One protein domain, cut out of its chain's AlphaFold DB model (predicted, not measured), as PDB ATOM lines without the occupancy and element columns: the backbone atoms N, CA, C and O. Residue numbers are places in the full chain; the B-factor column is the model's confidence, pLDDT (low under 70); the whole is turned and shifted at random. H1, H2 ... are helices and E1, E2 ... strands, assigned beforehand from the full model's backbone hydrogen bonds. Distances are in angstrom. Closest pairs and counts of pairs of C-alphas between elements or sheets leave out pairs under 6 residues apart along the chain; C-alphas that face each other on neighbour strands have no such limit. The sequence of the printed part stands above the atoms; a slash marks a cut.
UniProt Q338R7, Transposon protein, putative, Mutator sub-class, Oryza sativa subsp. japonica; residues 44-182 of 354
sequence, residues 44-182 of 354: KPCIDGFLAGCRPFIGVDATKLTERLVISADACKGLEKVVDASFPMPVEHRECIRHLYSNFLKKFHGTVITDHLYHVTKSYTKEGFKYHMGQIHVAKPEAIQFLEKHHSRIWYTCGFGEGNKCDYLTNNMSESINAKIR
ATOM      1  N   LYS A  44     290.718 268.176 176.424       73.62
ATOM      2  CA  LYS A  44     291.561 266.970 176.309       73.62
ATOM      3  C   LYS A  44     293.021 267.192 176.759       73.62
ATOM      4  O   LYS A  44     293.480 266.391 177.567       73.62
ATOM      5  N   PRO A  45     293.715 268.301 176.408       72.00
ATOM      6  CA  PRO A  45     295.069 268.564 176.909       72.00
ATOM      7  C   PRO A  45     295.167 268.719 178.436       72.00
ATOM      8  O   PRO A  45     296.206 268.418 179.018       72.00
ATOM      9  N   CYS A  46     294.101 269.174 179.106       76.00
ATOM     10  CA  CYS A  46     294.063 269.254 180.568       76.00
ATOM     11  C   CYS A  46     293.868 267.874 181.209       76.00
ATOM     12  O   CYS A  46     294.457 267.627 182.257       76.00
ATOM     13  N   ILE A  47     293.096 266.980 180.580       75.75
ATOM     14  CA  ILE A  47     292.951 265.578 181.011       75.75
ATOM     15  C   ILE A  47     294.273 264.827 180.814       75.75
ATOM     16  O   ILE A  47     294.746 264.154 181.727       75.75
ATOM     17  N   ASP A  48     294.911 264.988 179.656       75.62
ATOM     18  CA  ASP A  48     296.171 264.310 179.343       75.62
ATOM     19  C   ASP A  48     297.308 264.805 180.237       75.62
ATOM     20  O   ASP A  48     298.003 264.002 180.849       75.62
ATOM     21  N   GLY A  49     297.448 266.125 180.398       72.25
ATOM     22  CA  GLY A  49     298.406 266.705 181.340       72.25
ATOM     23  C   GLY A  49     298.126 266.304 182.790       72.25
ATOM     24  O   GLY A  49     299.065 266.136 183.568       72.25
ATOM     25  N   PHE A  50     296.851 266.105 183.149       75.75
ATOM     26  CA  PHE A  50     296.477 265.570 184.451       75.75
ATOM     27  C   PHE A  50     297.037 264.149 184.655       75.75
ATOM     28  O   PHE A  50     297.754 263.912 185.627       75.75
ATOM     29  N   LEU A  51     296.772 263.237 183.714       71.94
ATOM     30  CA  LEU A  51     297.205 261.835 183.778       71.94
ATOM     31  C   LEU A  51     298.726 261.658 183.623       71.94
ATOM     32  O   LEU A  51     299.299 260.760 184.231       71.94
ATOM     33  N   ALA A  52     299.386 262.515 182.841       71.94
ATOM     34  CA  ALA A  52     300.804 262.393 182.497       71.94
ATOM     35  C   ALA A  52     301.787 262.832 183.602       71.94
ATOM     36  O   ALA A  52     302.994 262.693 183.418       71.94
ATOM     37  N   GLY A  53     301.309 263.373 184.730       63.78
ATOM     38  CA  GLY A  53     302.183 263.728 185.860       63.78
ATOM     39  C   GLY A  53     301.855 265.020 186.609       63.78
ATOM     40  O   GLY A  53     302.658 265.452 187.440       63.78
ATOM     41  N   CYS A  54     300.703 265.660 186.377       65.75
ATOM     42  CA  CYS A  54     300.251 266.682 187.323       65.75
ATOM     43  C   CYS A  54     300.000 266.068 188.707       65.75
ATOM     44  O   CYS A  54     299.683 264.891 188.860       65.75
ATOM     45  N   ARG A  55     300.084 266.909 189.742       67.56
ATOM     46  CA  ARG A  55     299.701 266.521 191.101       67.56
ATOM     47  C   ARG A  55     298.235 266.035 191.109       67.56
ATOM     48  O   ARG A  55     297.376 266.815 190.692       67.56
ATOM     49  N   PRO A  56     297.926 264.831 191.629       69.38
ATOM     50  CA  PRO A  56     296.570 264.288 191.648       69.38
ATOM     51  C   PRO A  56     295.670 265.020 192.660       69.38
ATOM     52  O   PRO A  56     295.481 264.577 193.791       69.38
ATOM     53  N   PHE A  57     295.109 266.162 192.253       69.69
ATOM     54  CA  PHE A  57     294.142 266.945 193.029       69.69
ATOM     55  C   PHE A  57     293.034 267.547 192.142       69.69
ATOM     56  O   PHE A  57     293.338 268.106 191.089       69.69
ATOM     57  N   ILE A  58     291.775 267.520 192.603       72.00
ATOM     58  CA  ILE A  58     290.666 268.326 192.063       72.00
ATOM     59  C   ILE A  58     290.122 269.266 193.147       72.00
ATOM     60  O   ILE A  58     289.752 268.857 194.248       72.00
ATOM     61  N   GLY A  59     290.000 270.545 192.798       69.06
ATOM     62  CA  GLY A  59     289.105 271.455 193.504       69.06
ATOM     63  C   GLY A  59     287.733 271.411 192.839       69.06
ATOM     64  O   GLY A  59     287.636 271.650 191.637       69.06
ATOM     65  N   VAL A  60     286.680 271.139 193.606       67.88
ATOM     66  CA  VAL A  60     285.287 271.297 193.165       67.88
ATOM     67  C   VAL A  60     284.737 272.551 193.831       67.88
ATOM     68  O   VAL A  60     284.918 272.758 195.027       67.88
ATOM     69  N   ASP A  61     284.064 273.402 193.071       59.88
ATOM     70  CA  ASP A  61     283.286 274.517 193.613       59.88
ATOM     71  C   ASP A  61     281.833 274.366 193.153       59.88
ATOM     72  O   ASP A  61     281.576 273.713 192.140       59.88
ATOM     73  N   ALA A  62     280.887 274.869 193.942       50.06
ATOM     74  CA  ALA A  62     279.532 274.328 194.049       50.06
ATOM     75  C   ALA A  62     278.803 274.062 192.707       50.06
ATOM     76  O   ALA A  62     278.179 274.942 192.118       50.06
ATOM     77  N   THR A  63     278.817 272.804 192.254       40.81
ATOM     78  CA  THR A  63     277.792 272.148 191.414       40.81
ATOM     79  C   THR A  63     278.028 270.631 191.429       40.81
ATOM     80  O   THR A  63     279.158 270.175 191.581       40.81
ATOM     81  N   LYS A  64     276.965 269.820 191.300       39.75
ATOM     82  CA  LYS A  64     277.082 268.348 191.251       39.75
ATOM     83  C   LYS A  64     277.874 267.911 190.015       39.75
ATOM     84  O   LYS A  64     277.349 267.999 188.905       39.75
ATOM     85  N   LEU A  65     279.078 267.387 190.231       35.00
ATOM     86  CA  LEU A  65     279.943 266.793 189.213       35.00
ATOM     87  C   LEU A  65     280.426 265.410 189.677       35.00
ATOM     88  O   LEU A  65     280.703 265.198 190.856       35.00
ATOM     89  N   THR A  66     280.471 264.477 188.731       35.97
ATOM     90  CA  THR A  66     280.917 263.080 188.852       35.97
ATOM     91  C   THR A  66     282.350 262.932 188.323       35.97
ATOM     92  O   THR A  66     282.681 263.604 187.355       35.97
ATOM     93  N   GLU A  67     283.136 261.998 188.888       34.97
ATOM     94  CA  GLU A  67     284.480 261.564 188.421       34.97
ATOM     95  C   GLU A  67     285.647 262.583 188.513       34.97
ATOM     96  O   GLU A  67     285.519 263.725 188.093       34.97
ATOM     97  N   ARG A  68     286.864 262.280 189.014       34.94
ATOM     98  CA  ARG A  68     287.481 261.198 189.845       34.94
ATOM     99  C   ARG A  68     288.715 261.834 190.523       34.94
ATOM    100  O   ARG A  68     289.603 262.115 189.732       34.94
ATOM    101  N   LEU A  69     288.832 262.087 191.853       44.91
ATOM    102  CA  LEU A  69     290.095 262.577 192.509       44.91
ATOM    103  C   LEU A  69     290.036 262.877 194.034       44.91
ATOM    104  O   LEU A  69     288.983 262.745 194.645       44.91
ATOM    105  N   VAL A  70     291.159 263.325 194.640       42.22
ATOM    106  CA  VAL A  70     291.155 264.065 195.928       42.22
ATOM    107  C   VAL A  70     290.332 265.327 195.727       42.22
ATOM    108  O   VAL A  70     290.737 266.196 194.956       42.22
ATOM    109  N   ILE A  71     289.193 265.411 196.411       54.06
ATOM    110  CA  ILE A  71     288.223 266.492 196.260       54.06
ATOM    111  C   ILE A  71     288.306 267.411 197.479       54.06
ATOM    112  O   ILE A  71     287.963 267.017 198.596       54.06
ATOM    113  N   SER A  72     288.727 268.656 197.244       50.81
ATOM    114  CA  SER A  72     288.376 269.768 198.129       50.81
ATOM    115  C   SER A  72     287.113 270.419 197.582       50.81
ATOM    116  O   SER A  72     287.117 270.910 196.452       50.81
ATOM    117  N   ALA A  73     286.032 270.371 198.357       57.31
ATOM    118  CA  ALA A  73     284.726 270.876 197.956       57.31
ATOM    119  C   ALA A  73     284.143 271.840 198.990       57.31
ATOM    120  O   ALA A  73     284.513 271.829 200.168       57.31
ATOM    121  N   ASP A  74     283.193 272.655 198.539       49.91
ATOM    122  CA  ASP A  74     282.247 273.292 199.447       49.91
ATOM    123  C   ASP A  74     281.266 272.251 200.024       49.91
ATOM    124  O   ASP A  74     280.969 271.241 199.379       49.91
ATOM    125  N   ALA A  75     280.764 272.490 201.238       46.59
ATOM    126  CA  ALA A  75     279.961 271.567 202.044       46.59
ATOM    127  C   ALA A  75     278.512 271.432 201.520       46.59
ATOM    128  O   ALA A  75     277.529 271.760 202.186       46.59
ATOM    129  N   CYS A  76     278.376 270.953 200.283       47.31
ATOM    130  CA  CYS A  76     277.114 270.806 199.569       47.31
ATOM    131  C   CYS A  76     276.492 269.417 199.785       47.31
ATOM    132  O   CYS A  76     277.007 268.399 199.309       47.31
ATOM    133  N   LYS A  77     275.320 269.384 200.434       50.22
ATOM    134  CA  LYS A  77     274.546 268.155 200.681       50.22
ATOM    135  C   LYS A  77     274.333 267.348 199.394       50.22
ATOM    136  O   LYS A  77     273.726 267.821 198.432       50.22
ATOM    137  N   GLY A  78     274.779 266.093 199.408       52.22
ATOM    138  CA  GLY A  78     274.585 265.148 198.307       52.22
ATOM    139  C   GLY A  78     275.682 265.133 197.239       52.22
ATOM    140  O   GLY A  78     275.497 264.438 196.243       52.22
ATOM    141  N   LEU A  79     276.803 265.841 197.431       57.41
ATOM    142  CA  LEU A  79     278.044 265.553 196.696       57.41
ATOM    143  C   LEU A  79     278.656 264.220 197.166       57.41
ATOM    144  O   LEU A  79     279.075 263.411 196.350       57.41
ATOM    145  N   GLU A  80     278.606 263.963 198.475       56.81
ATOM    146  CA  GLU A  80     279.130 262.762 199.147       56.81
ATOM    147  C   GLU A  80     278.636 261.461 198.501       56.81
ATOM    148  O   GLU A  80     279.432 260.719 197.943       56.81
ATOM    149  N   LYS A  81     277.311 261.253 198.441       59.34
ATOM    150  CA  LYS A  81     276.703 260.059 197.824       59.34
ATOM    151  C   LYS A  81     277.081 259.858 196.354       59.34
ATOM    152  O   LYS A  81     277.019 258.738 195.868       59.34
ATOM    153  N   VAL A  82     277.403 260.933 195.632       57.59
ATOM    154  CA  VAL A  82     277.817 260.862 194.224       57.59
ATOM    155  C   VAL A  82     279.281 260.441 194.127       57.59
ATOM    156  O   VAL A  82     279.608 259.613 193.285       57.59
ATOM    157  N   VAL A  83     280.143 260.965 195.000       57.06
ATOM    158  CA  VAL A  83     281.556 260.576 195.109       57.06
ATOM    159  C   VAL A  83     281.678 259.113 195.543       57.06
ATOM    160  O   VAL A  83     282.280 258.327 194.818       57.06
ATOM    161  N   ASP A  84     281.015 258.725 196.635       57.00
ATOM    162  CA  ASP A  84     281.058 257.360 197.180       57.00
ATOM    163  C   ASP A  84     280.522 256.316 196.174       57.00
ATOM    164  O   ASP A  84     281.050 255.214 196.079       57.00
ATOM    165  N   ALA A  85     279.508 256.665 195.371       59.78
ATOM    166  CA  ALA A  85     278.963 255.779 194.335       59.78
ATOM    167  C   ALA A  85     279.770 255.765 193.021       59.78
ATOM    168  O   ALA A  85     279.590 254.854 192.214       59.78
ATOM    169  N   SER A  86     280.632 256.759 192.777       56.12
ATOM    170  CA  SER A  86     281.436 256.840 191.546       56.12
ATOM    171  C   SER A  86     282.804 256.164 191.674       56.12
ATOM    172  O   SER A  86     283.440 255.912 190.650       56.12
ATOM    173  N   PHE A  87     283.288 255.890 192.896       55.59
ATOM    174  CA  PHE A  87     284.645 255.381 193.135       55.59
ATOM    175  C   PHE A  87     284.639 254.088 193.961       55.59
ATOM    176  O   PHE A  87     284.292 254.125 195.137       55.59
ATOM    177  N   PRO A  88     285.103 252.950 193.407       54.06
ATOM    178  CA  PRO A  88     285.172 251.677 194.133       54.06
ATOM    179  C   PRO A  88     286.342 251.595 195.135       54.06
ATOM    180  O   PRO A  88     286.587 250.538 195.707       54.06
ATOM    181  N   MET A  89     287.090 252.686 195.329       56.16
ATOM    182  CA  MET A  89     288.269 252.775 196.197       56.16
ATOM    183  C   MET A  89     288.093 253.929 197.195       56.16
ATOM    184  O   MET A  89     287.506 254.947 196.824       56.16
ATOM    185  N   PRO A  90     288.629 253.829 198.427       62.56
ATOM    186  CA  PRO A  90     288.497 254.881 199.432       62.56
ATOM    187  C   PRO A  90     289.163 256.188 198.973       62.56
ATOM    188  O   PRO A  90     290.371 256.242 198.737       62.56
ATOM    189  N   VAL A  91     288.364 257.253 198.868       67.56
ATOM    190  CA  VAL A  91     288.813 258.602 198.499       67.56
ATOM    191  C   VAL A  91     289.046 259.445 199.751       67.56
ATOM    192  O   VAL A  91     288.347 259.316 200.753       67.56
ATOM    193  N   GLU A  92     290.028 260.345 199.704       73.50
ATOM    194  CA  GLU A  92     290.253 261.322 200.770       73.50
ATOM    195  C   GLU A  92     289.406 262.583 200.533       73.50
ATOM    196  O   GLU A  92     289.670 263.365 199.616       73.50
ATOM    197  N   HIS A  93     288.385 262.784 201.370       75.06
ATOM    198  CA  HIS A  93     287.501 263.951 201.317       75.06
ATOM    199  C   HIS A  93     288.021 265.057 202.231       75.06
ATOM    200  O   HIS A  93     288.185 264.841 203.437       75.06
ATOM    201  N   ARG A  94     288.218 266.255 201.670       81.50
ATOM    202  CA  ARG A  94     288.720 267.415 202.411       81.50
ATOM    203  C   ARG A  94     287.724 268.561 202.416       81.50
ATOM    204  O   ARG A  94     287.288 269.026 201.362       81.50
ATOM    205  N   GLU A  95     287.422 269.064 203.603       76.31
ATOM    206  CA  GLU A  95     286.611 270.266 203.774       76.31
ATOM    207  C   GLU A  95     287.480 271.528 203.693       76.31
ATOM    208  O   GLU A  95     288.596 271.582 204.212       76.31
ATOM    209  N   CYS A  96     286.969 272.566 203.028       79.62
ATOM    210  CA  CYS A  96     287.661 273.847 202.917       79.62
ATOM    211  C   CYS A  96     287.653 274.595 204.262       79.62
ATOM    212  O   CYS A  96     286.587 274.992 204.749       79.62
ATOM    213  N   ILE A  97     288.835 274.898 204.819       80.81
ATOM    214  CA  ILE A  97     288.950 275.565 206.132       80.81
ATOM    215  C   ILE A  97     288.273 276.936 206.173       80.81
ATOM    216  O   ILE A  97     287.868 277.400 207.232       80.81
ATOM    217  N   ARG A  98     288.111 277.600 205.025       76.38
ATOM    218  CA  ARG A  98     287.415 278.887 204.945       76.38
ATOM    219  C   ARG A  98     285.940 278.747 205.310       76.38
ATOM    220  O   ARG A  98     285.411 279.598 206.009       76.38
ATOM    221  N   HIS A  99     285.288 277.675 204.862       74.00
ATOM    222  CA  HIS A  99     283.868 277.435 205.125       74.00
ATOM    223  C   HIS A  99     283.652 276.899 206.540       74.00
ATOM    224  O   HIS A  99     282.703 277.317 207.202       74.00
ATOM    225  N   LEU A 100     284.596 276.093 207.043       82.69
ATOM    226  CA  LEU A 100     284.748 275.804 208.470       82.69
ATOM    227  C   LEU A 100     284.772 277.109 209.284       82.69
ATOM    228  O   LEU A 100     283.899 277.305 210.126       82.69
ATOM    229  N   TYR A 101     285.681 278.047 208.989       81.19
ATOM    230  CA  TYR A 101     285.724 279.346 209.669       81.19
ATOM    231  C   TYR A 101     284.423 280.129 209.539       81.19
ATOM    232  O   TYR A 101     283.901 280.587 210.548       81.19
ATOM    233  N   SER A 102     283.875 280.276 208.332       77.31
ATOM    234  CA  SER A 102     282.636 281.030 208.113       77.31
ATOM    235  C   SER A 102     281.431 280.434 208.842       77.31
ATOM    236  O   SER A 102     280.505 281.174 209.154       77.31
ATOM    237  N   ASN A 103     281.409 279.129 209.120       80.56
ATOM    238  CA  ASN A 103     280.348 278.495 209.902       80.56
ATOM    239  C   ASN A 103     280.632 278.540 211.408       80.56
ATOM    240  O   ASN A 103     279.722 278.811 212.188       80.56
ATOM    241  N   PHE A 104     281.887 278.359 211.813       82.00
ATOM    242  CA  PHE A 104     282.316 278.418 213.207       82.00
ATOM    243  C   PHE A 104     282.198 279.841 213.784       82.00
ATOM    244  O   PHE A 104     281.609 280.022 214.849       82.00
ATOM    245  N   LEU A 105     282.645 280.867 213.044       82.75
ATOM    246  CA  LEU A 105     282.571 282.289 213.423       82.75
ATOM    247  C   LEU A 105     281.139 282.817 213.595       82.75
ATOM    248  O   LEU A 105     280.951 283.811 214.289       82.75
ATOM    249  N   LYS A 106     280.129 282.175 212.987       83.12
ATOM    250  CA  LYS A 106     278.709 282.523 213.189       83.12
ATOM    251  C   LYS A 106     278.184 282.105 214.565       83.12
ATOM    252  O   LYS A 106     277.168 282.636 214.995       83.12
ATOM    253  N   LYS A 107     278.823 281.124 215.214       82.62
ATOM    254  CA  LYS A 107     278.361 280.531 216.480       82.62
ATOM    255  C   LYS A 107     279.310 280.800 217.648       82.62
ATOM    256  O   LYS A 107     278.866 280.900 218.786       82.62
ATOM    257  N   PHE A 108     280.606 280.924 217.375       82.38
ATOM    258  CA  PHE A 108     281.633 281.149 218.382       82.38
ATOM    259  C   PHE A 108     282.452 282.390 218.026       82.38
ATOM    260  O   PHE A 108     282.957 282.526 216.914       82.38
ATOM    261  N   HIS A 109     282.606 283.285 218.998       75.88
ATOM    262  CA  HIS A 109     283.411 284.503 218.890       75.88
ATOM    263  C   HIS A 109     284.570 284.483 219.905       75.88
ATOM    264  O   HIS A 109     284.534 283.711 220.872       75.88
ATOM    265  N   GLY A 110     285.569 285.347 219.704       72.44
ATOM    266  CA  GLY A 110     286.771 285.466 220.543       72.44
ATOM    267  C   GLY A 110     288.037 284.889 219.897       72.44
ATOM    268  O   GLY A 110     287.987 284.302 218.814       72.44
ATOM    269  N   THR A 111     289.179 285.051 220.569       68.81
ATOM    270  CA  THR A 111     290.512 284.746 220.008       68.81
ATOM    271  C   THR A 111     290.818 283.247 219.886       68.81
ATOM    272  O   THR A 111     291.709 282.861 219.143       68.81
ATOM    273  N   VAL A 112     289.996 282.365 220.473       67.69
ATOM    274  CA  VAL A 112     290.045 280.889 220.309       67.69
ATOM    275  C   VAL A 112     290.212 280.451 218.836       67.69
ATOM    276  O   VAL A 112     290.806 279.415 218.531       67.69
ATOM    277  N   ILE A 113     289.704 281.256 217.900       65.38
ATOM    278  CA  ILE A 113     289.741 281.003 216.456       65.38
ATOM    279  C   ILE A 113     291.091 281.375 215.827       65.38
ATOM    280  O   ILE A 113     291.615 280.606 215.015       65.38
ATOM    281  N   THR A 114     291.645 282.532 216.195       64.88
ATOM    282  CA  THR A 114     292.957 283.005 215.728       64.88
ATOM    283  C   THR A 114     294.086 282.216 216.376       64.88
ATOM    284  O   THR A 114     295.009 281.790 215.687       64.88
ATOM    285  N   ASP A 115     293.961 281.946 217.672       73.38
ATOM    286  CA  ASP A 115     295.058 281.485 218.519       73.38
ATOM    287  C   ASP A 115     295.175 279.954 218.509       73.38
ATOM    288  O   ASP A 115     296.258 279.399 218.701       73.38
ATOM    289  N   HIS A 116     294.062 279.241 218.282       85.50
ATOM    290  CA  HIS A 116     294.032 277.776 218.337       85.50
ATOM    291  C   HIS A 116     293.427 277.126 217.096       85.50
ATOM    292  O   HIS A 116     294.102 276.287 216.507       85.50
ATOM    293  N   LEU A 117     292.226 277.501 216.629       85.56
ATOM    294  CA  LEU A 117     291.602 276.803 215.485       85.56
ATOM    295  C   LEU A 117     292.479 276.854 214.218       85.56
ATOM    296  O   LEU A 117     292.628 275.848 213.527       85.56
ATOM    297  N   TYR A 118     293.150 277.978 213.956       85.12
ATOM    298  CA  TYR A 118     294.161 278.083 212.894       85.12
ATOM    299  C   TYR A 118     295.324 277.108 213.053       85.12
ATOM    300  O   TYR A 118     295.665 276.394 212.105       85.12
ATOM    301  N   HIS A 119     295.875 277.007 214.257       85.56
ATOM    302  CA  HIS A 119     296.973 276.097 214.544       85.56
ATOM    303  C   HIS A 119     296.529 274.623 214.526       85.56
ATOM    304  O   HIS A 119     297.297 273.781 214.063       85.56
ATOM    305  N   VAL A 120     295.279 274.300 214.893       88.88
ATOM    306  CA  VAL A 120     294.670 272.974 214.664       88.88
ATOM    307  C   VAL A 120     294.658 272.650 213.169       88.88
ATOM    308  O   VAL A 120     295.211 271.626 212.770       88.88
ATOM    309  N   THR A 121     294.089 273.526 212.325       86.38
ATOM    310  CA  THR A 121     293.970 273.238 210.881       86.38
ATOM    311  C   THR A 121     295.322 273.039 210.198       86.38
ATOM    312  O   THR A 121     295.426 272.186 209.321       86.38
ATOM    313  N   LYS A 122     296.357 273.784 210.613       85.88
ATOM    314  CA  LYS A 122     297.707 273.753 210.023       85.88
ATOM    315  C   LYS A 122     298.695 272.804 210.702       85.88
ATOM    316  O   LYS A 122     299.823 272.676 210.225       85.88
ATOM    317  N   SER A 123     298.319 272.146 211.797       87.62
ATOM    318  CA  SER A 123     299.198 271.186 212.471       87.62
ATOM    319  C   SER A 123     299.436 269.969 211.584       87.62
ATOM    320  O   SER A 123     298.496 269.271 211.215       87.62
ATOM    321  N   TYR A 124     300.701 269.693 211.263       86.69
ATOM    322  CA  TYR A 124     301.113 268.494 210.524       86.69
ATOM    323  C   TYR A 124     301.256 267.260 211.432       86.69
ATOM    324  O   TYR A 124     301.122 266.132 210.956       86.69
ATOM    325  N   THR A 125     301.491 267.464 212.733       87.00
ATOM    326  CA  THR A 125     301.679 266.408 213.740       87.00
ATOM    327  C   THR A 125     300.413 266.196 214.578       87.00
ATOM    328  O   THR A 125     299.605 267.114 214.751       87.00
ATOM    329  N   LYS A 126     300.225 264.982 215.117       88.69
ATOM    330  CA  LYS A 126     299.049 264.652 215.946       88.69
ATOM    331  C   LYS A 126     299.121 265.325 217.318       88.69
ATOM    332  O   LYS A 126     298.093 265.620 217.918       88.69
ATOM    333  N   GLU A 127     300.329 265.582 217.795       84.50
ATOM    334  CA  GLU A 127     300.650 266.189 219.083       84.50
ATOM    335  C   GLU A 127     300.236 267.665 219.088       84.50
ATOM    336  O   GLU A 127     299.505 268.091 219.980       84.50
ATOM    337  N   GLY A 128     300.613 268.420 218.045       86.00
ATOM    338  CA  GLY A 128     300.206 269.819 217.875       86.00
ATOM    339  C   GLY A 128     298.692 269.964 217.709       86.00
ATOM    340  O   GLY A 128     298.074 270.797 218.370       86.00
ATOM    341  N   PHE A 129     298.076 269.081 216.914       88.88
ATOM    342  CA  PHE A 129     296.620 269.018 216.774       88.88
ATOM    343  C   PHE A 129     295.931 268.800 218.130       88.88
ATOM    344  O   PHE A 129     295.077 269.598 218.513       88.88
ATOM    345  N   LYS A 130     296.334 267.768 218.889       90.75
ATOM    346  CA  LYS A 130     295.770 267.461 220.215       90.75
ATOM    347  C   LYS A 130     295.937 268.619 221.199       90.75
ATOM    348  O   LYS A 130     294.991 268.928 221.914       90.75
ATOM    349  N   TYR A 131     297.105 269.264 221.217       88.88
ATOM    350  CA  TYR A 131     297.373 270.408 222.088       88.88
ATOM    351  C   TYR A 131     296.392 271.558 221.828       88.88
ATOM    352  O   TYR A 131     295.664 271.959 222.737       88.88
ATOM    353  N   HIS A 132     296.306 272.045 220.585       89.81
ATOM    354  CA  HIS A 132     295.429 273.171 220.258       89.81
ATOM    355  C   HIS A 132     293.940 272.807 220.363       89.81
ATOM    356  O   HIS A 132     293.150 273.630 220.819       89.81
ATOM    357  N   MET A 133     293.550 271.572 220.028       90.50
ATOM    358  CA  MET A 133     292.172 271.101 220.217       90.50
ATOM    359  C   MET A 133     291.800 271.024 221.708       90.50
ATOM    360  O   MET A 133     290.687 271.383 222.085       90.50
ATOM    361  N   GLY A 134     292.749 270.645 222.571       90.88
ATOM    362  CA  GLY A 134     292.601 270.693 224.027       90.88
ATOM    363  C   GLY A 134     292.395 272.114 224.556       90.88
ATOM    364  O   GLY A 134     291.510 272.326 225.379       90.88
ATOM    365  N   GLN A 135     293.130 273.107 224.040       89.56
ATOM    366  CA  GLN A 135     292.907 274.510 224.418       89.56
ATOM    367  C   GLN A 135     291.520 275.020 223.978       89.56
ATOM    368  O   GLN A 135     290.851 275.718 224.740       89.56
ATOM    369  N   ILE A 136     291.039 274.628 222.788       89.31
ATOM    370  CA  ILE A 136     289.662 274.929 222.351       89.31
ATOM    371  C   ILE A 136     288.643 274.293 223.305       89.31
ATOM    372  O   ILE A 136     287.681 274.957 223.678       89.31
ATOM    373  N   HIS A 137     288.861 273.043 223.729       89.88
ATOM    374  CA  HIS A 137     287.970 272.355 224.663       89.88
ATOM    375  C   HIS A 137     287.918 273.041 226.036       89.88
ATOM    376  O   HIS A 137     286.827 273.259 226.549       89.88
ATOM    377  N   VAL A 138     289.068 273.440 226.594       89.31
ATOM    378  CA  VAL A 138     289.142 274.188 227.866       89.31
ATOM    379  C   VAL A 138     288.424 275.537 227.765       89.31
ATOM    380  O   VAL A 138     287.735 275.932 228.701       89.31
ATOM    381  N   ALA A 139     288.554 276.238 226.636       87.31
ATOM    382  CA  ALA A 139     287.914 277.536 226.448       87.31
ATOM    383  C   ALA A 139     286.399 277.440 226.183       87.31
ATOM    384  O   ALA A 139     285.647 278.272 226.690       87.31
ATOM    385  N   LYS A 140     285.961 276.493 225.335       87.31
ATOM    386  CA  LYS A 140     284.568 276.316 224.867       87.31
ATOM    387  C   LYS A 140     284.279 274.842 224.513       87.31
ATOM    388  O   LYS A 140     284.425 274.463 223.345       87.31
ATOM    389  N   PRO A 141     283.837 273.998 225.462       89.12
ATOM    390  CA  PRO A 141     283.562 272.579 225.210       89.12
ATOM    391  C   PRO A 141     282.556 272.322 224.075       89.12
ATOM    392  O   PRO A 141     282.712 271.372 223.303       89.12
ATOM    393  N   GLU A 142     281.555 273.192 223.908       89.56
ATOM    394  CA  GLU A 142     280.504 273.079 222.885       89.56
ATOM    395  C   GLU A 142     281.039 273.295 221.464       89.56
ATOM    396  O   GLU A 142     280.405 272.886 220.485       89.56
ATOM    397  N   ALA A 143     282.209 273.930 221.328       87.88
ATOM    398  CA  ALA A 143     282.884 274.094 220.049       87.88
ATOM    399  C   ALA A 143     283.384 272.756 219.493       87.88
ATOM    400  O   ALA A 143     283.292 272.533 218.288       87.88
ATOM    401  N   ILE A 144     283.843 271.844 220.358       88.31
ATOM    402  CA  ILE A 144     284.278 270.499 219.959       88.31
ATOM    403  C   ILE A 144     283.086 269.709 219.409       88.31
ATOM    404  O   ILE A 144     283.127 269.251 218.270       88.31
ATOM    405  N   GLN A 145     281.976 269.679 220.154       88.56
ATOM    406  CA  GLN A 145     280.738 269.018 219.724       88.56
ATOM    407  C   GLN A 145     280.181 269.607 218.419       88.56
ATOM    408  O   GLN A 145     279.622 268.888 217.591       88.56
ATOM    409  N   PHE A 146     280.318 270.922 218.207       88.44
ATOM    410  CA  PHE A 146     279.938 271.550 216.941       88.44
ATOM    411  C   PHE A 146     280.824 271.085 215.780       88.44
ATOM    412  O   PHE A 146     280.293 270.772 214.715       88.44
ATOM    413  N   LEU A 147     282.143 271.020 215.976       87.25
ATOM    414  CA  LEU A 147     283.080 270.534 214.962       87.25
ATOM    415  C   LEU A 147     282.773 269.076 214.593       87.25
ATOM    416  O   LEU A 147     282.563 268.786 213.421       87.25
ATOM    417  N   GLU A 148     282.626 268.192 215.578       86.25
ATOM    418  CA  GLU A 148     282.292 266.775 215.364       86.25
ATOM    419  C   GLU A 148     280.939 266.582 214.657       86.25
ATOM    420  O   GLU A 148     280.804 265.730 213.781       86.25
ATOM    421  N   LYS A 149     279.932 267.401 214.994       86.31
ATOM    422  CA  LYS A 149     278.580 267.307 214.423       86.31
ATOM    423  C   LYS A 149     278.454 267.880 213.009       86.31
ATOM    424  O   LYS A 149     277.611 267.409 212.244       86.31
ATOM    425  N   HIS A 150     279.210 268.928 212.679       80.06
ATOM    426  CA  HIS A 150     279.039 269.684 211.431       80.06
ATOM    427  C   HIS A 150     280.176 269.504 210.416       80.06
ATOM    428  O   HIS A 150     279.960 269.813 209.246       80.06
ATOM    429  N   HIS A 151     281.337 268.997 210.837       80.00
ATOM    430  CA  HIS A 151     282.551 268.882 210.026       80.00
ATOM    431  C   HIS A 151     283.117 267.456 210.114       80.00
ATOM    432  O   HIS A 151     284.105 267.186 210.800       80.00
ATOM    433  N   SER A 152     282.426 266.526 209.447       79.69
ATOM    434  CA  SER A 152     282.692 265.080 209.503       79.69
ATOM    435  C   SER A 152     283.827 264.609 208.589       79.69
ATOM    436  O   SER A 152     284.241 263.451 208.680       79.69
ATOM    437  N   ARG A 153     284.322 265.461 207.681       81.19
ATOM    438  CA  ARG A 153     285.436 265.142 206.774       81.19
ATOM    439  C   ARG A 153     286.739 265.782 207.263       81.19
ATOM    440  O   ARG A 153     286.785 266.442 208.295       81.19
ATOM    441  N   ILE A 154     287.841 265.572 206.543       84.25
ATOM    442  CA  ILE A 154     289.157 266.020 207.013       84.25
ATOM    443  C   ILE A 154     289.331 267.516 206.723       84.25
ATOM    444  O   ILE A 154     289.469 267.925 205.571       84.25
ATOM    445  N   TRP A 155     289.361 268.334 207.774       86.94
ATOM    446  CA  TRP A 155     289.572 269.789 207.706       86.94
ATOM    447  C   TRP A 155     290.917 270.245 208.310       86.94
ATOM    448  O   TRP A 155     291.168 271.442 208.455       86.94
ATOM    449  N   TYR A 156     291.803 269.304 208.655       90.12
ATOM    450  CA  TYR A 156     293.071 269.559 209.348       90.12
ATOM    451  C   TYR A 156     294.239 268.746 208.759       90.12
ATOM    452  O   TYR A 156     294.093 267.576 208.399       90.12
ATOM    453  N   THR A 157     295.427 269.354 208.678       88.31
ATOM    454  CA  THR A 157     296.575 268.804 207.933       88.31
ATOM    455  C   THR A 157     297.109 267.474 208.481       88.31
ATOM    456  O   THR A 157     297.476 266.604 207.692       88.31
ATOM    457  N   CYS A 158     297.125 267.243 209.800       90.06
ATOM    458  CA  CYS A 158     297.612 265.969 210.353       90.06
ATOM    459  C   CYS A 158     296.691 264.772 210.052       90.06
ATOM    460  O   CYS A 158     297.093 263.632 210.282       90.06
ATOM    461  N   GLY A 159     295.474 265.012 209.546       87.69
ATOM    462  CA  GLY A 159     294.563 263.977 209.059       87.69
ATOM    463  C   GLY A 159     294.806 263.580 207.600       87.69
ATOM    464  O   GLY A 159     294.393 262.497 207.204       87.69
ATOM    465  N   PHE A 160     295.490 264.416 206.808       87.94
ATOM    466  CA  PHE A 160     295.742 264.145 205.388       87.94
ATOM    467  C   PHE A 160     296.603 262.891 205.187       87.94
ATOM    468  O   PHE A 160     297.545 262.649 205.952       87.94
ATOM    469  N   GLY A 161     296.319 262.116 204.143       84.62
ATOM    470  CA  GLY A 161     297.117 260.972 203.715       84.62
ATOM    471  C   GLY A 161     298.431 261.378 203.041       84.62
ATOM    472  O   GLY A 161     298.598 262.494 202.556       84.62
ATOM    473  N   GLU A 162     299.385 260.445 203.005       84.38
ATOM    474  CA  GLU A 162     300.757 260.693 202.518       84.38
ATOM    475  C   GLU A 162     300.957 260.287 201.047       84.38
ATOM    476  O   GLU A 162     301.928 260.694 200.410       84.38
ATOM    477  N   GLY A 163     300.017 259.523 200.475       75.56
ATOM    478  CA  GLY A 163     300.051 259.128 199.061       75.56
ATOM    479  C   GLY A 163     299.852 260.309 198.104       75.56
ATOM    480  O   GLY A 163     300.473 260.368 197.045       75.56
ATOM    481  N   ASN A 164     299.049 261.299 198.507       71.69
ATOM    482  CA  ASN A 164     298.787 262.508 197.733       71.69
ATOM    483  C   ASN A 164     299.413 263.711 198.441       71.69
ATOM    484  O   ASN A 164     298.809 264.288 199.341       71.69
ATOM    485  N   LYS A 165     300.611 264.109 197.991       77.88
ATOM    486  CA  LYS A 165     301.473 265.172 198.559       77.88
ATOM    487  C   LYS A 165     300.896 266.606 198.488       77.88
ATOM    488  O   LYS A 165     301.628 267.546 198.197       77.88
ATOM    489  N   CYS A 166     299.592 266.794 198.638       78.50
ATOM    490  CA  CYS A 166     298.915 268.083 198.616       78.50
ATOM    491  C   CYS A 166     298.621 268.561 200.046       78.50
ATOM    492  O   CYS A 166     297.940 267.870 200.799       78.50
ATOM    493  N   ASP A 167     299.041 269.778 200.393       80.56
ATOM    494  CA  ASP A 167     298.779 270.444 201.677       80.56
ATOM    495  C   ASP A 167     297.642 271.483 201.604       80.56
ATOM    496  O   ASP A 167     297.473 272.303 202.506       80.56
ATOM    497  N   TYR A 168     296.860 271.490 200.521       79.94
ATOM    498  CA  TYR A 168     295.843 272.517 200.303       79.94
ATOM    499  C   TYR A 168     294.654 272.349 201.256       79.94
ATOM    500  O   TYR A 168     293.899 271.381 201.182       79.94
ATOM    501  N   LEU A 169     294.499 273.346 202.129       76.50
ATOM    502  CA  LEU A 169     293.399 273.502 203.088       76.50
ATOM    503  C   LEU A 169     292.249 274.381 202.555       76.50
ATOM    504  O   LEU A 169     291.166 274.409 203.133       76.50
ATOM    505  N   THR A 170     292.482 275.144 201.483       75.12
ATOM    506  CA  THR A 170     291.531 276.129 200.941       75.12
ATOM    507  C   THR A 170     291.222 275.861 199.474       75.12
ATOM    508  O   THR A 170     292.103 275.471 198.707       75.12
ATOM    509  N   ASN A 171     289.994 276.169 199.051       69.31
ATOM    510  CA  ASN A 171     289.564 276.045 197.654       69.31
ATOM    511  C   ASN A 171     290.036 277.218 196.759       69.31
ATOM    512  O   ASN A 171     289.383 277.572 195.780       69.31
ATOM    513  N   ASN A 172     291.163 277.856 197.101       70.56
ATOM    514  CA  ASN A 172     291.650 279.078 196.446       70.56
ATOM    515  C   ASN A 172     291.909 278.888 194.939       70.56
ATOM    516  O   ASN A 172     291.842 279.850 194.177       70.56
ATOM    517  N   MET A 173     292.211 277.663 194.492       70.19
ATOM    518  CA  MET A 173     292.392 277.375 193.065       70.19
ATOM    519  C   MET A 173     291.078 277.488 192.290       70.19
ATOM    520  O   MET A 173     291.044 278.180 191.270       70.19
ATOM    521  N   SER A 174     290.004 276.869 192.784       70.38
ATOM    522  CA  SER A 174     288.692 276.952 192.142       70.38
ATOM    523  C   SER A 174     288.118 278.359 192.235       70.38
ATOM    524  O   SER A 174     287.595 278.852 191.244       70.38
ATOM    525  N   GLU A 175     288.322 279.066 193.350       69.88
ATOM    526  CA  GLU A 175     287.941 280.480 193.478       69.88
ATOM    527  C   GLU A 175     288.702 281.393 192.516       69.88
ATOM    528  O   GLU A 175     288.102 282.277 191.912       69.88
ATOM    529  N   SER A 176     290.007 281.174 192.320       79.38
ATOM    530  CA  SER A 176     290.803 281.938 191.352       79.38
ATOM    531  C   SER A 176     290.307 281.728 189.918       79.38
ATOM    532  O   SER A 176     290.241 282.683 189.140       79.38
ATOM    533  N   ILE A 177     289.904 280.499 189.573       76.25
ATOM    534  CA  ILE A 177     289.273 280.194 188.285       76.25
ATOM    535  C   ILE A 177     287.889 280.854 188.210       76.25
ATOM    536  O   ILE A 177     287.642 281.603 187.270       76.25
ATOM    537  N   ASN A 178     287.027 280.671 189.215       76.00
ATOM    538  CA  ASN A 178     285.677 281.243 189.272       76.00
ATOM    539  C   ASN A 178     285.658 282.779 189.257       76.00
ATOM    540  O   ASN A 178     284.726 283.365 188.709       76.00
ATOM    541  N   ALA A 179     286.680 283.432 189.812       78.75
ATOM    542  CA  ALA A 179     286.887 284.871 189.699       78.75
ATOM    543  C   ALA A 179     287.270 285.277 188.268       78.75
ATOM    544  O   ALA A 179     286.658 286.195 187.727       78.75
ATOM    545  N   LYS A 180     288.217 284.570 187.628       79.69
ATOM    546  CA  LYS A 180     288.617 284.832 186.231       79.69
ATOM    547  C   LYS A 180     287.472 284.636 185.239       79.69
ATOM    548  O   LYS A 180     287.271 285.487 184.383       79.69
ATOM    549  N   ILE A 181     286.700 283.556 185.369       79.25
ATOM    550  CA  ILE A 181     285.577 283.279 184.459       79.25
ATOM    551  C   ILE A 181     284.296 284.043 184.828       79.25
ATOM    552  O   ILE A 181     283.293 283.884 184.143       79.25
ATOM    553  N   ARG A 182     284.282 284.866 185.891       78.62
ATOM    554  CA  ARG A 182     283.067 285.553 186.371       78.62
ATOM    555  C   ARG A 182     282.401 286.379 185.270       78.62
ATOM    556  O   ARG A 182     281.209 286.214 185.054       78.62
TER     557      ARG A 182
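This is residues 44 to 182 of the 354 residues of the protein "Transposon protein, putative, Mutator sub-class" of Oryza sativa subsp. japonica (UniProt Q338R7). What would one see first? A small parallel sheet of two strands, E1 beside E2, lies near the middle of an elongated model, with the helical hairpin H4 and H5 plus H6 toward one end and H1 far toward the other. Long loops lead from H1 to E1 and from H6 to H7. What is it built of? The printed part has 139 residues, mostly helix by class, with named elements in the order H1, E1, H2, E2, H3, H4, H5, H6, H7; it is compact, with a radius of gyration of the C-alphas of 16.3 A, and spans 52 by 32 by 29 A.

How do the early parts stand? H1, residues 44 to 51, touches no helix. E1, residues 71 to 73, and E2, residues 93 to 95, are parallel neighbours at 29 degrees, with N 94 and O 71 within hydrogen-bond range at 3.2 A. With H2, residues 80 to 86, between them along the chain, they form a strand-helix-strand unit with a right-handed crossover. Which helices meet? H4, residues 112 to 122, and H5, residues 126 to 139, touch as a hairpin, opposite ways at a shallow tilt of 20 degrees, the closest C-alphas being those of Val 120 and Phe 129, 4.9 A apart. H5 touches H6, residues 141 to 150, with residues 133 to 137 alone, at a steep tilt of 60 degrees; the closest C-alphas, of His 137 and Ile 144, are 6.3 A apart. H3, residues 97 to 104, is near H6, while H7, residues 172 to 180, touches no helix. Are the helix backbones complete? Each O i to N i+4 pair is within hydrogen-bond range in H1, H2, H3, H5 and H7, against 4 of 7 in H4 and 5 of 6 in H6.

Where does one start and finish? C-alpha 44 of H1 is at (291.561, 266.970, 176.309), and C-alpha 180 of H7 is at (288.617, 284.832, 186.231). Which elements are long? From first to last C-alpha H5 measures 20.0 A, H6 14.8 A and H4 14.7 A.

How far does it reach? The two C-alphas farthest apart, of Lys 44 and Val 138, are 52.1 A apart, and the printed part has no cut. Where is confidence low? The mean pLDDT of the printed part is 73.7, and among the residues under 70 are 59 to 91.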